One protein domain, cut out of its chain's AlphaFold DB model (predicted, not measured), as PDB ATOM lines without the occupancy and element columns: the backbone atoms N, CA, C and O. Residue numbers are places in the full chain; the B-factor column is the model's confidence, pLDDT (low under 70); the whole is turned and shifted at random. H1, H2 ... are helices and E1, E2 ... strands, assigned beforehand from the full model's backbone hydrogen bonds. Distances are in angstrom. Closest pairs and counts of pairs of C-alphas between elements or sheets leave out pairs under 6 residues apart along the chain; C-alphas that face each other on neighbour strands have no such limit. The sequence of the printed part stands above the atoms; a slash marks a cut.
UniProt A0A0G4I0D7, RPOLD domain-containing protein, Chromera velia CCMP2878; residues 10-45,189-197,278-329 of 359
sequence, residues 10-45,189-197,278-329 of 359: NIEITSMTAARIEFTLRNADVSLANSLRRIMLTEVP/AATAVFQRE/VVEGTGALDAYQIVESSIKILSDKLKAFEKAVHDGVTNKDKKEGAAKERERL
ATOM      1  N   ASN A  10     114.600 139.457 148.525       92.69
ATOM      2  CA  ASN A  10     113.915 139.175 149.785       92.69
ATOM      3  C   ASN A  10     114.551 137.959 150.473       92.69
ATOM      4  O   ASN A  10     114.865 136.970 149.809       92.69
ATOM      5  N   ILE A  11     114.746 138.050 151.789       94.12
ATOM      6  CA  ILE A  11     115.252 136.979 152.646       94.12
ATOM      7  C   ILE A  11     114.194 136.680 153.709       94.12
ATOM      8  O   ILE A  11     113.808 137.557 154.476       94.12
ATOM      9  N   GLU A  12     113.759 135.426 153.764       94.81
ATOM     10  CA  GLU A  12     112.764 134.929 154.714       94.81
ATOM     11  C   GLU A  12     113.416 133.884 155.627       94.81
ATOM     12  O   GLU A  12     113.787 132.806 155.161       94.81
ATOM     13  N   ILE A  13     113.583 134.190 156.915       95.69
ATOM     14  CA  ILE A  13     114.159 133.246 157.887       95.69
ATOM     15  C   ILE A  13     113.092 132.208 158.246       95.69
ATOM     16  O   ILE A  13     111.991 132.560 158.654       95.69
ATOM     17  N   THR A  14     113.421 130.929 158.068       93.44
ATOM     18  CA  THR A  14     112.532 129.795 158.366       93.44
ATOM     19  C   THR A  14     112.762 129.275 159.781       93.44
ATOM     20  O   THR A  14     111.806 129.061 160.521       93.44
ATOM     21  N   SER A  15     114.024 129.104 160.174       93.75
ATOM     22  CA  SER A  15     114.416 128.674 161.515       93.75
ATOM     23  C   SER A  15     115.779 129.268 161.879       93.75
ATOM     24  O   SER A  15     116.608 129.529 161.003       93.75
ATOM     25  N   MET A  16     116.002 129.536 163.168       91.94
ATOM     26  CA  MET A  16     117.256 130.109 163.653       91.94
ATOM     27  C   MET A  16     117.560 129.636 165.074       91.94
ATOM     28  O   MET A  16     116.742 129.793 165.978       91.94
ATOM     29  N   THR A  17     118.760 129.097 165.255       91.12
ATOM     30  CA  THR A  17     119.401 128.768 166.530       91.12
ATOM     31  C   THR A  17     120.846 129.281 166.501       91.12
ATOM     32  O   THR A  17     121.315 129.765 165.467       91.12
ATOM     33  N   ALA A  18     121.580 129.170 167.614       87.69
ATOM     34  CA  ALA A  18     123.003 129.528 167.643       87.69
ATOM     35  C   ALA A  18     123.821 128.694 166.634       87.69
ATOM     36  O   ALA A  18     124.640 129.225 165.888       87.69
ATOM     37  N   ALA A  19     123.540 127.391 166.537       88.75
ATOM     38  CA  ALA A  19     124.286 126.471 165.682       88.75
ATOM     39  C   ALA A  19     123.792 126.410 164.228       88.75
ATOM     40  O   ALA A  19     124.557 126.013 163.351       88.75
ATOM     41  N   ARG A  20     122.531 126.760 163.944       93.50
ATOM     42  CA  ARG A  20     121.903 126.535 162.634       93.50
ATOM     43  C   ARG A  20     120.984 127.684 162.239       93.50
ATOM     44  O   ARG A  20     120.161 128.130 163.030       93.50
ATOM     45  N   ILE A  21     121.060 128.111 160.982       95.31
ATOM     46  CA  ILE A  21     120.103 129.045 160.381       95.31
ATOM     47  C   ILE A  21     119.613 128.509 159.038       95.31
ATOM     48  O   ILE A  21     120.395 128.067 158.192       95.31
ATOM     49  N   GLU A  22     118.300 128.571 158.840       96.31
ATOM     50  CA  GLU A  22     117.642 128.233 157.585       96.31
ATOM     51  C   GLU A  22     116.876 129.446 157.079       96.31
ATOM     52  O   GLU A  22     116.063 130.036 157.796       96.31
ATOM     53  N   PHE A  23     117.118 129.834 155.831       96.44
ATOM     54  CA  PHE A  23     116.450 130.984 155.232       96.44
ATOM     55  C   PHE A  23     116.210 130.786 153.740       96.44
ATOM     56  O   PHE A  23     116.944 130.082 153.052       96.44
ATOM     57  N   THR A  24     115.184 131.441 153.211       96.19
ATOM     58  CA  THR A  24     114.849 131.429 151.790       96.19
ATOM     59  C   THR A  24     115.238 132.757 151.154       96.19
ATOM     60  O   THR A  24     114.701 133.804 151.505       96.19
ATOM     61  N   LEU A  25     116.151 132.710 150.186       95.88
ATOM     62  CA  LEU A  25     116.557 133.830 149.346       95.88
ATOM     63  C   LEU A  25     115.700 133.855 148.076       95.88
ATOM     64  O   LEU A  25     115.810 132.968 147.226       95.88
ATOM     65  N   ARG A  26     114.863 134.883 147.931       95.38
ATOM     66  CA  ARG A  26     113.986 135.099 146.773       95.38
ATOM     67  C   ARG A  26     114.499 136.240 145.897       95.38
ATOM     68  O   ARG A  26     115.093 137.202 146.378       95.38
ATOM     69  N   ASN A  27     114.196 136.147 144.606       93.44
ATOM     70  CA  ASN A  27     114.525 137.119 143.562       93.44
ATOM     71  C   ASN A  27     116.036 137.312 143.322       93.44
ATOM     72  O   ASN A  27     116.465 138.345 142.809       93.44
ATOM     73  N   ALA A  28     116.843 136.299 143.645       93.12
ATOM     74  CA  ALA A  28     118.287 136.286 143.417       93.12
ATOM     75  C   ALA A  28     118.672 135.471 142.175       93.12
ATOM     76  O   ALA A  28     117.902 134.646 141.698       93.12
ATOM     77  N   ASP A  29     119.892 135.647 141.674       92.69
ATOM     78  CA  ASP A  29     120.473 134.748 140.672       92.69
ATOM     79  C   ASP A  29     121.399 133.722 141.343       92.69
ATOM     80  O   ASP A  29     121.900 133.938 142.451       92.69
ATOM     81  N   VAL A  30     121.667 132.605 140.657       94.00
ATOM     82  CA  VAL A  30     122.531 131.521 141.169       94.00
ATOM     83  C   VAL A  30     123.925 132.040 141.531       94.00
ATOM     84  O   VAL A  30     124.524 131.594 142.506       94.00
ATOM     85  N   SER A  31     124.441 133.004 140.771       94.88
ATOM     86  CA  SER A  31     125.727 133.659 141.012       94.88
ATOM     87  C   SER A  31     125.761 134.408 142.344       94.88
ATOM     88  O   SER A  31     126.754 134.294 143.060       94.88
ATOM     89  N   LEU A  32     124.687 135.112 142.721       94.56
ATOM     90  CA  LEU A  32     124.602 135.789 144.017       94.56
ATOM     91  C   LEU A  32     124.521 134.769 145.160       94.56
ATOM     92  O   LEU A  32     125.316 134.838 146.095       94.56
ATOM     93  N   ALA A  33     123.633 133.777 145.041       95.88
ATOM     94  CA  ALA A  33     123.486 132.711 146.033       95.88
ATOM     95  C   ALA A  33     124.808 131.948 146.256       95.88
ATOM     96  O   ALA A  33     125.262 131.764 147.385       95.88
ATOM     97  N   ASN A  34     125.490 131.564 145.175       96.75
ATOM     98  CA  ASN A  34     126.771 130.871 145.266       96.75
ATOM     99  C   ASN A  34     127.895 131.776 145.788       96.75
ATOM    100  O   ASN A  34     128.793 131.280 146.462       96.75
ATOM    101  N   SER A  35     127.852 133.083 145.518       96.88
ATOM    102  CA  SER A  35     128.815 134.028 146.095       96.88
ATOM    103  C   SER A  35     128.671 134.096 147.613       96.88
ATOM    104  O   SER A  35     129.667 133.912 148.307       96.88
ATOM    105  N   LEU A  36     127.445 134.241 148.133       96.50
ATOM    106  CA  LEU A  36     127.183 134.196 149.577       96.50
ATOM    107  C   LEU A  36     127.667 132.877 150.187       96.50
ATOM    108  O   LEU A  36     128.438 132.886 151.142       96.50
ATOM    109  N   ARG A  37     127.310 131.740 149.573       97.31
ATOM    110  CA  ARG A  37     127.762 130.411 150.014       97.31
ATOM    111  C   ARG A  37     129.287 130.313 150.121       97.31
ATOM    112  O   ARG A  37     129.808 129.794 151.103       97.31
ATOM    113  N   ARG A  38     130.014 130.801 149.113       97.00
ATOM    114  CA  ARG A  38     131.484 130.763 149.093       97.00
ATOM    115  C   ARG A  38     132.095 131.667 150.157       97.00
ATOM    116  O   ARG A  38     133.033 131.240 150.825       97.00
ATOM    117  N   ILE A  39     131.564 132.876 150.327       98.06
ATOM    118  CA  ILE A  39     132.056 133.825 151.330       98.06
ATOM    119  C   ILE A  39     131.863 133.248 152.736       98.06
ATOM    120  O   ILE A  39     132.820 133.241 153.507       98.06
ATOM    121  N   MET A  40     130.689 132.677 153.033       97.62
ATOM    122  CA  MET A  40     130.414 132.016 154.320       97.62
ATOM    123  C   MET A  40     131.433 130.915 154.653       97.62
ATOM    124  O   MET A  40     131.860 130.806 155.796       97.62
ATOM    125  N   LEU A  41     131.860 130.124 153.662       96.44
ATOM    126  CA  LEU A  41     132.802 129.017 153.879       96.44
ATOM    127  C   LEU A  41     134.271 129.446 153.935       96.44
ATOM    128  O   LEU A  41     135.077 128.790 154.593       96.44
ATOM    129  N   THR A  42     134.650 130.486 153.192       96.44
ATOM    130  CA  THR A  42     136.071 130.737 152.899       96.44
ATOM    131  C   THR A  42     136.584 132.089 153.360       96.44
ATOM    132  O   THR A  42     137.782 132.220 153.581       96.44
ATOM    133  N   GLU A  43     135.724 133.087 153.540       96.31
ATOM    134  CA  GLU A  43     136.170 134.472 153.724       96.31
ATOM    135  C   GLU A  43     135.755 135.094 155.049       96.31
ATOM    136  O   GLU A  43     136.384 136.059 155.479       96.31
ATOM    137  N   VAL A  44     134.727 134.555 155.706       96.81
ATOM    138  CA  VAL A  44     134.371 134.978 157.062       96.81
ATOM    139  C   VAL A  44     135.538 134.630 157.999       96.81
ATOM    140  O   VAL A  44     135.910 133.456 158.082       96.81
ATOM    141  N   PRO A  45     136.156 135.626 158.662       95.75
ATOM    142  CA  PRO A  45     137.345 135.398 159.466       95.75
ATOM    143  C   PRO A  45     137.004 134.811 160.835       95.75
ATOM    144  O   PRO A  45     136.023 135.203 161.465       95.75
ATOM    145  N   ALA A 189     131.749 127.707 159.235       94.50
ATOM    146  CA  ALA A 189     130.569 126.916 158.917       94.50
ATOM    147  C   ALA A 189     130.956 125.459 158.649       94.50
ATOM    148  O   ALA A 189     131.727 125.181 157.732       94.50
ATOM    149  N   ALA A 190     130.374 124.529 159.404       92.44
ATOM    150  CA  ALA A 190     130.467 123.103 159.108       92.44
ATOM    151  C   ALA A 190     129.775 122.793 157.772       92.44
ATOM    152  O   ALA A 190     130.316 122.082 156.925       92.44
ATOM    153  N   THR A 191     128.611 123.412 157.560       92.62
ATOM    154  CA  THR A 191     127.814 123.279 156.341       92.62
ATOM    155  C   THR A 191     127.314 124.654 155.917       92.62
ATOM    156  O   THR A 191     126.757 125.394 156.718       92.62
ATOM    157  N   ALA A 192     127.457 124.997 154.640       96.38
ATOM    158  CA  ALA A 192     126.730 126.107 154.032       96.38
ATOM    159  C   ALA A 192     126.306 125.686 152.627       96.38
ATOM    160  O   ALA A 192     127.118 125.631 151.694       96.38
ATOM    161  N   VAL A 193     125.031 125.346 152.485       96.31
ATOM    162  CA  VAL A 193     124.456 124.809 151.249       96.31
ATOM    163  C   VAL A 193     123.170 125.536 150.911       96.31
ATOM    164  O   VAL A 193     122.555 126.175 151.763       96.31
ATOM    165  N   PHE A 194     122.770 125.445 149.648       95.38
ATOM    166  CA  PHE A 194     121.449 125.877 149.238       95.38
ATOM    167  C   PHE A 194     120.845 124.903 148.236       95.38
ATOM    168  O   PHE A 194     121.556 124.290 147.438       95.38
ATOM    169  N   GLN A 195     119.522 124.826 148.251       93.31
ATOM    170  CA  GLN A 195     118.712 124.058 147.318       93.31
ATOM    171  C   GLN A 195     117.773 124.998 146.562       93.31
ATOM    172  O   GLN A 195     117.342 126.021 147.091       93.31
ATOM    173  N   ARG A 196     117.473 124.685 145.302       93.12
ATOM    174  CA  ARG A 196     116.494 125.438 144.503       93.12
ATOM    175  C   ARG A 196     115.088 124.952 144.829       93.12
ATOM    176  O   ARG A 196     114.898 123.766 145.068       93.12
ATOM    177  N   GLU A 197     114.102 125.843 144.802       92.50
ATOM    178  CA  GLU A 197     112.709 125.416 144.975       92.50
ATOM    179  C   GLU A 197     112.238 124.664 143.721       92.50
ATOM    180  O   GLU A 197     112.416 125.141 142.594       92.50
ATOM    181  N   VAL A 278     120.711 126.408 154.051       96.56
ATOM    182  CA  VAL A 278     120.978 125.796 155.351       96.56
ATOM    183  C   VAL A 278     122.432 126.089 155.693       96.56
ATOM    184  O   VAL A 278     123.340 125.737 154.929       96.56
ATOM    185  N   VAL A 279     122.644 126.768 156.816       96.81
ATOM    186  CA  VAL A 279     123.972 127.112 157.325       96.81
ATOM    187  C   VAL A 279     124.099 126.591 158.749       96.81
ATOM    188  O   VAL A 279     123.283 126.913 159.608       96.81
ATOM    189  N   GLU A 280     125.128 125.785 158.986       94.75
ATOM    190  CA  GLU A 280     125.466 125.191 160.277       94.75
ATOM    191  C   GLU A 280     126.848 125.700 160.700       94.75
ATOM    192  O   GLU A 280     127.828 125.520 159.972       94.75
ATOM    193  N   GLY A 281     126.924 126.357 161.855       92.50
ATOM    194  CA  GLY A 281     128.166 126.852 162.443       92.50
ATOM    195  C   GLY A 281     128.979 125.740 163.109       92.50
ATOM    196  O   GLY A 281     128.441 124.718 163.525       92.50
ATOM    197  N   THR A 282     130.290 125.942 163.238       91.06
ATOM    198  CA  THR A 282     131.192 125.027 163.966       91.06
ATOM    199  C   THR A 282     131.195 125.243 165.483       91.06
ATOM    200  O   THR A 282     131.845 124.486 166.197       91.06
ATOM    201  N   GLY A 283     130.510 126.282 165.976       88.06
ATOM    202  CA  GLY A 283     130.607 126.784 167.353       88.06
ATOM    203  C   GLY A 283     131.571 127.967 167.504       88.06
ATOM    204  O   GLY A 283     131.503 128.690 168.490       88.06
ATOM    205  N   ALA A 284     132.427 128.232 166.506       91.19
ATOM    206  CA  ALA A 284     133.294 129.414 166.510       91.19
ATOM    207  C   ALA A 284     132.500 130.729 166.375       91.19
ATOM    208  O   ALA A 284     132.893 131.752 166.927       91.19
ATOM    209  N   LEU A 285     131.400 130.711 165.625       92.31
ATOM    210  CA  LEU A 285     130.478 131.830 165.433       92.31
ATOM    211  C   LEU A 285     129.048 131.300 165.438       92.31
ATOM    212  O   LEU A 285     128.809 130.178 164.974       92.31
ATOM    213  N   ASP A 286     128.108 132.141 165.860       92.44
ATOM    214  CA  ASP A 286     126.694 131.845 165.671       92.44
ATOM    215  C   ASP A 286     126.360 131.835 164.178       92.44
ATOM    216  O   ASP A 286     126.855 132.651 163.392       92.44
ATOM    217  N   ALA A 287     125.462 130.944 163.769       93.81
ATOM    218  CA  ALA A 287     125.113 130.762 162.365       93.81
ATOM    219  C   ALA A 287     124.585 132.060 161.716       93.81
ATOM    220  O   ALA A 287     124.910 132.360 160.565       93.81
ATOM    221  N   TYR A 288     123.845 132.880 162.472       94.50
ATOM    222  CA  TYR A 288     123.415 134.213 162.035       94.50
ATOM    223  C   TYR A 288     124.602 135.149 161.745       94.50
ATOM    224  O   TYR A 288     124.630 135.804 160.700       94.50
ATOM    225  N   GLN A 289     125.616 135.170 162.617       94.50
ATOM    226  CA  GLN A 289     126.796 136.028 162.463       94.50
ATOM    227  C   GLN A 289     127.609 135.663 161.218       94.50
ATOM    228  O   GLN A 289     128.183 136.545 160.575       94.50
ATOM    229  N   ILE A 290     127.637 134.379 160.841       96.62
ATOM    230  CA  ILE A 290     128.274 133.915 159.601       96.62
ATOM    231  C   ILE A 290     127.575 134.536 158.384       96.62
ATOM    232  O   ILE A 290     128.239 135.079 157.494       96.62
ATOM    233  N   VAL A 291     126.239 134.493 158.352       96.00
ATOM    234  CA  VAL A 291     125.440 135.066 157.258       96.00
ATOM    235  C   VAL A 291     125.628 136.583 157.196       96.00
ATOM    236  O   VAL A 291     125.970 137.108 156.133       96.00
ATOM    237  N   GLU A 292     125.490 137.283 158.320       95.38
ATOM    238  CA  GLU A 292     125.663 138.738 158.408       95.38
ATOM    239  C   GLU A 292     127.066 139.178 157.963       95.38
ATOM    240  O   GLU A 292     127.214 140.052 157.099       95.38
ATOM    241  N   SER A 293     128.105 138.512 158.474       95.44
ATOM    242  CA  SER A 293     129.496 138.784 158.101       95.44
ATOM    243  C   SER A 293     129.729 138.565 156.610       95.44
ATOM    244  O   SER A 293     130.416 139.360 155.969       95.44
ATOM    245  N   SER A 294     129.123 137.529 156.023       96.19
ATOM    246  CA  SER A 294     129.269 137.256 154.593       96.19
ATOM    247  C   SER A 294     128.677 138.361 153.711       96.19
ATOM    248  O   SER A 294     129.278 138.742 152.703       96.19
ATOM    249  N   ILE A 295     127.540 138.933 154.115       95.12
ATOM    250  CA  ILE A 295     126.901 140.050 153.412       95.12
ATOM    251  C   ILE A 295     127.773 141.301 153.521       95.12
ATOM    252  O   ILE A 295     127.994 141.987 152.520       95.12
ATOM    253  N   LYS A 296     128.315 141.576 154.713       95.75
ATOM    254  CA  LYS A 296     129.227 142.703 154.937       95.75
ATOM    255  C   LYS A 296     130.484 142.593 154.070       95.75
ATOM    256  O   LYS A 296     130.811 143.541 153.364       95.75
ATOM    257  N   ILE A 297     131.122 141.421 154.034       96.31
ATOM    258  CA  ILE A 297     132.305 141.165 153.197       96.31
ATOM    259  C   ILE A 297     131.985 141.377 151.714       96.31
ATOM    260  O   ILE A 297     132.753 142.022 150.998       96.31
ATOM    261  N   LEU A 298     130.839 140.878 151.240       96.06
ATOM    262  CA  LEU A 298     130.412 141.099 149.859       96.06
ATOM    263  C   LEU A 298     130.205 142.593 149.561       96.06
ATOM    264  O   LEU A 298     130.655 143.076 148.524       96.06
ATOM    265  N   SER A 299     129.566 143.326 150.475       96.25
ATOM    266  CA  SER A 299     129.364 144.775 150.365       96.25
ATOM    267  C   SER A 299     130.692 145.529 150.287       96.25
ATOM    268  O   SER A 299     130.878 146.372 149.410       96.25
ATOM    269  N   ASP A 300     131.644 145.198 151.155       96.12
ATOM    270  CA  ASP A 300     132.929 145.892 151.226       96.12
ATOM    271  C   ASP A 300     133.798 145.621 149.990       96.12
ATOM    272  O   ASP A 300     134.453 146.537 149.489       96.12
ATOM    273  N   LYS A 301     133.719 144.420 149.401       95.75
ATOM    274  CA  LYS A 301     134.331 144.135 148.092       95.75
ATOM    275  C   LYS A 301     133.762 145.001 146.974       95.75
ATOM    276  O   LYS A 301     134.521 145.482 146.136       95.75
ATOM    277  N   LEU A 302     132.444 145.197 146.954       95.75
ATOM    278  CA  LEU A 302     131.799 146.043 145.947       95.75
ATOM    279  C   LEU A 302     132.214 147.509 146.108       95.75
ATOM    280  O   LEU A 302     132.568 148.138 145.115       95.75
ATOM    281  N   LYS A 303     132.277 148.025 147.342       96.75
ATOM    282  CA  LYS A 303     132.781 149.383 147.622       96.75
ATOM    283  C   LYS A 303     134.248 149.551 147.219       96.75
ATOM    284  O   LYS A 303     134.623 150.572 146.648       96.75
ATOM    285  N   ALA A 304     135.089 148.553 147.498       95.00
ATOM    286  CA  ALA A 304     136.493 148.575 147.095       95.00
ATOM    287  C   ALA A 304     136.638 148.600 145.566       95.00
ATOM    288  O   ALA A 304     137.460 149.346 145.034       95.00
ATOM    289  N   PHE A 305     135.808 147.829 144.861       94.75
ATOM    290  CA  PHE A 305     135.758 147.838 143.404       94.75
ATOM    291  C   PHE A 305     135.286 149.189 142.849       94.75
ATOM    292  O   PHE A 305     135.929 149.738 141.958       94.75
ATOM    293  N   GLU A 306     134.217 149.762 143.406       95.44
ATOM    294  CA  GLU A 306     133.709 151.087 143.028       95.44
ATOM    295  C   GLU A 306     134.788 152.169 143.176       95.44
ATOM    296  O   GLU A 306     135.044 152.930 142.240       95.44
ATOM    297  N   LYS A 307     135.494 152.175 144.313       95.06
ATOM    298  CA  LYS A 307     136.622 153.080 144.547       95.06
ATOM    299  C   LYS A 307     137.736 152.883 143.517       95.06
ATOM    300  O   LYS A 307     138.215 153.859 142.949       95.06
ATOM    301  N   ALA A 308     138.120 151.638 143.232       93.69
ATOM    302  CA  ALA A 308     139.170 151.342 142.258       93.69
ATOM    303  C   ALA A 308     138.809 151.824 140.840       93.69
ATOM    304  O   ALA A 308     139.673 152.319 140.114       93.69
ATOM    305  N   VAL A 309     137.534 151.725 140.451       94.00
ATOM    306  CA  VAL A 309     137.043 152.276 139.180       94.00
ATOM    307  C   VAL A 309     137.144 153.801 139.179       94.00
ATOM    308  O   VAL A 309     137.662 154.371 138.218       94.00
ATOM    309  N   HIS A 310     136.716 154.466 140.254       92.31
ATOM    310  CA  HIS A 310     136.811 155.922 140.378       92.31
ATOM    311  C   HIS A 310     138.267 156.422 140.307       92.31
ATOM    312  O   HIS A 310     138.587 157.335 139.540       92.31
ATOM    313  N   ASP A 311     139.176 155.769 141.031       91.38
ATOM    314  CA  ASP A 311     140.612 156.065 141.008       91.38
ATOM    315  C   ASP A 311     141.216 155.820 139.610       91.38
ATOM    316  O   ASP A 311     142.078 156.568 139.142       91.38
ATOM    317  N   GLY A 312     140.742 154.795 138.896       89.31
ATOM    318  CA  GLY A 312     141.143 154.513 137.517       89.31
ATOM    319  C   GLY A 312     140.747 155.619 136.534       89.31
ATOM    320  O   GLY A 312     141.565 156.028 135.707       89.31
ATOM    321  N   VAL A 313     139.521 156.137 136.647       88.31
ATOM    322  CA  VAL A 313     139.019 157.240 135.808       88.31
ATOM    323  C   VAL A 313     139.791 158.527 136.092       88.31
ATOM    324  O   VAL A 313     140.353 159.118 135.172       88.31
ATOM    325  N   THR A 314     139.929 158.910 137.363       86.62
ATOM    326  CA  THR A 314     140.650 160.140 137.736       86.62
ATOM    327  C   THR A 314     142.119 160.114 137.302       86.62
ATOM    328  O   THR A 314     142.660 161.129 136.857       86.62
ATOM    329  N   ASN A 315     142.780 158.956 137.374       84.44
ATOM    330  CA  ASN A 315     144.150 158.801 136.887       84.44
ATOM    331  C   ASN A 315     144.252 158.872 135.357       84.44
ATOM    332  O   ASN A 315     145.256 159.373 134.843       84.44
ATOM    333  N   LYS A 316     143.238 158.399 134.623       82.00
ATOM    334  CA  LYS A 316     143.165 158.551 133.165       82.00
ATOM    335  C   LYS A 316     143.009 160.023 132.781       82.00
ATOM    336  O   LYS A 316     143.797 160.509 131.974       82.00
ATOM    337  N   ASP A 317     142.095 160.742 133.428       76.44
ATOM    338  CA  ASP A 317     141.854 162.164 133.161       76.44
ATOM    339  C   ASP A 317     143.099 163.015 133.447       76.44
ATOM    340  O   ASP A 317     143.467 163.882 132.653       76.44
ATOM    341  N   LYS A 318     143.826 162.716 134.535       74.50
ATOM    342  CA  LYS A 318     145.117 163.358 134.844       74.50
ATOM    343  C   LYS A 318     146.178 163.088 133.773       74.50
ATOM    344  O   LYS A 318     146.923 163.999 133.418       74.50
ATOM    345  N   LYS A 319     146.258 161.858 133.248       70.94
ATOM    346  CA  LYS A 319     147.205 161.501 132.177       70.94
ATOM    347  C   LYS A 319     146.851 162.169 130.848       70.94
ATOM    348  O   LYS A 319     147.754 162.651 130.170       70.94
ATOM    349  N   GLU A 320     145.571 162.238 130.491       72.12
ATOM    350  CA  GLU A 320     145.105 162.916 129.273       72.12
ATOM    351  C   GLU A 320     145.264 164.439 129.365       72.12
ATOM    352  O   GLU A 320     145.684 165.072 128.395       72.12
ATOM    353  N   GLY A 321     145.006 165.028 130.537       66.00
ATOM    354  CA  GLY A 321     145.285 166.437 130.814       66.00
ATOM    355  C   GLY A 321     146.775 166.758 130.683       66.00
ATOM    356  O   GLY A 321     147.141 167.681 129.960       66.00
ATOM    357  N   ALA A 322     147.646 165.943 131.287       65.06
ATOM    358  CA  ALA A 322     149.096 166.103 131.171       65.06
ATOM    359  C   ALA A 322     149.614 165.904 129.733       65.06
ATOM    360  O   ALA A 322     150.557 166.578 129.323       65.06
ATOM    361  N   ALA A 323     149.005 165.007 128.949       66.88
ATOM    362  CA  ALA A 323     149.349 164.806 127.541       66.88
ATOM    363  C   ALA A 323     148.952 166.010 126.668       66.88
ATOM    364  O   ALA A 323     149.759 166.467 125.860       66.88
ATOM    365  N   LYS A 324     147.761 166.584 126.883       68.94
ATOM    366  CA  LYS A 324     147.313 167.802 126.187       68.94
ATOM    367  C   LYS A 324     148.143 169.029 126.570       68.94
ATOM    368  O   LYS A 324     148.462 169.840 125.707       68.94
ATOM    369  N   GLU A 325     148.533 169.151 127.840       63.22
ATOM    370  CA  GLU A 325     149.443 170.207 128.311       63.22
ATOM    371  C   GLU A 325     150.825 170.082 127.639       63.22
ATOM    372  O   GLU A 325     151.390 171.072 127.178       63.22
ATOM    373  N   ARG A 326     151.339 168.849 127.495       59.53
ATOM    374  CA  ARG A 326     152.596 168.546 126.783       59.53
ATOM    375  C   ARG A 326     152.545 168.877 125.294       59.53
ATOM    376  O   ARG A 326     153.510 169.425 124.766       59.53
ATOM    377  N   GLU A 327     151.438 168.580 124.619       65.81
ATOM    378  CA  GLU A 327     151.236 168.974 123.218       65.81
ATOM    379  C   GLU A 327     151.166 170.500 123.064       65.81
ATOM    380  O   GLU A 327     151.693 171.050 122.098       65.81
ATOM    381  N   ARG A 328     150.585 171.201 124.047       63.66
ATOM    382  CA  ARG A 328     150.461 172.666 124.047       63.66
ATOM    383  C   ARG A 328     151.786 173.389 124.314       63.66
ATOM    384  O   ARG A 328     151.988 174.478 123.784       63.66
ATOM    385  N   LEU A 329     152.678 172.793 125.108       64.69
ATOM    386  CA  LEU A 329     153.983 173.359 125.489       64.69
ATOM    387  C   LEU A 329     155.132 173.009 124.522       64.69
ATOM    388  O   LEU A 329     156.257 173.458 124.731       64.69
TER     389      LEU A 329
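What this domain is: This is residues 10 to 45, 189 to 197 and 278 to 329 of the 359 residues of the protein "RPOLD domain-containing protein" of Chromera velia CCMP2878 (UniProt A0A0G4I0D7). A small head, made of a twisted four-stranded sheet with the short helix H1 over one face, bears one very long helix, H2, which begins on that same face and sticks out as a straight arm with its residues 299 to 328. The sheet's other face is bare, and H2 passes H1 about perpendicular before it leaves the head. The 97 printed residues hold, in chain order, E1, E2, H1, E3, E4 and H2; the sheet's order is E1, E2, E4, E3, antiparallel throughout, and the class is mixed, helices and strands. The whole is extended, with a radius of gyration of the C-alphas of 20.7 A and spans of 70 by 30 by 16 A, the longest of them made by the arm.

How they stand to each other: In the sheet, E1, residues 10 to 16, and E2, residues 20 to 26, form an antiparallel hairpin, with N 12 and O 24 at 2.9 A. E2 is also the antiparallel neighbour of E4, residues 278 to 281, with N 21 and O 279 at 2.9 A. E4 is antiparallel to E3, residues 189 to 197, with N 280 and O 191 at 2.8 A. E1 and E3 are the edge strands, and they are apart. H1, residues 30 to 42, is on the sheet at a height of 9.0 A, over E4 and E3, and runs along the strands, at 4 degrees to E3 on the local plane; its closest C-alphas to E3 are those of Leu 41 and Ala 189, 5.9 A. H2, residues 287 to 328, is on the same face, the two helices and the sheet making two layers, helices on one face of a sheet. H2 stands up from the sheet, its line rising 59 degrees out of the local plane; its closest C-alphas to E4 are those of Gly 281 and Ala 287, 5.0 A. H1, with residues 36 to 40 alone, touches residues 290 to 298 of H2, about perpendicular at 73 degrees; the closest C-alphas are those of Met 40 and Ser 294, 5.4 A. In H1 and H2 every O i to N i+4 pair is within hydrogen-bond range.

Where its parts are: E1 begins at C-alpha 10 (113.915, 139.175, 149.785) and measures 16.9 A, E2 19.7 A, E3 22.7 A and E4 10.2 A from first to last C-alpha. H1 measures 17.9 A. H2 runs 62.2 A, from C-alpha 287 (125.113, 130.762, 162.365) to C-alpha 328 (150.461, 172.666, 124.047).

The domain as a whole: The C-alphas of Thr 17 and Leu 329, the two farthest apart, are 69.8 A apart. Without residues 299 to 329, which stand free, the body spans 30 by 23 by 17 A. Residues 46 to 188 and 198 to 277 are not printed; the C-alpha gaps across these cuts are 10.9 A and 13.3 A. The links printed whole, E1 to E2, E2 to H1 and E4 to H2, are tight. The mean pLDDT of the printed part is 90.5, and residues 321 to 329 are under 70.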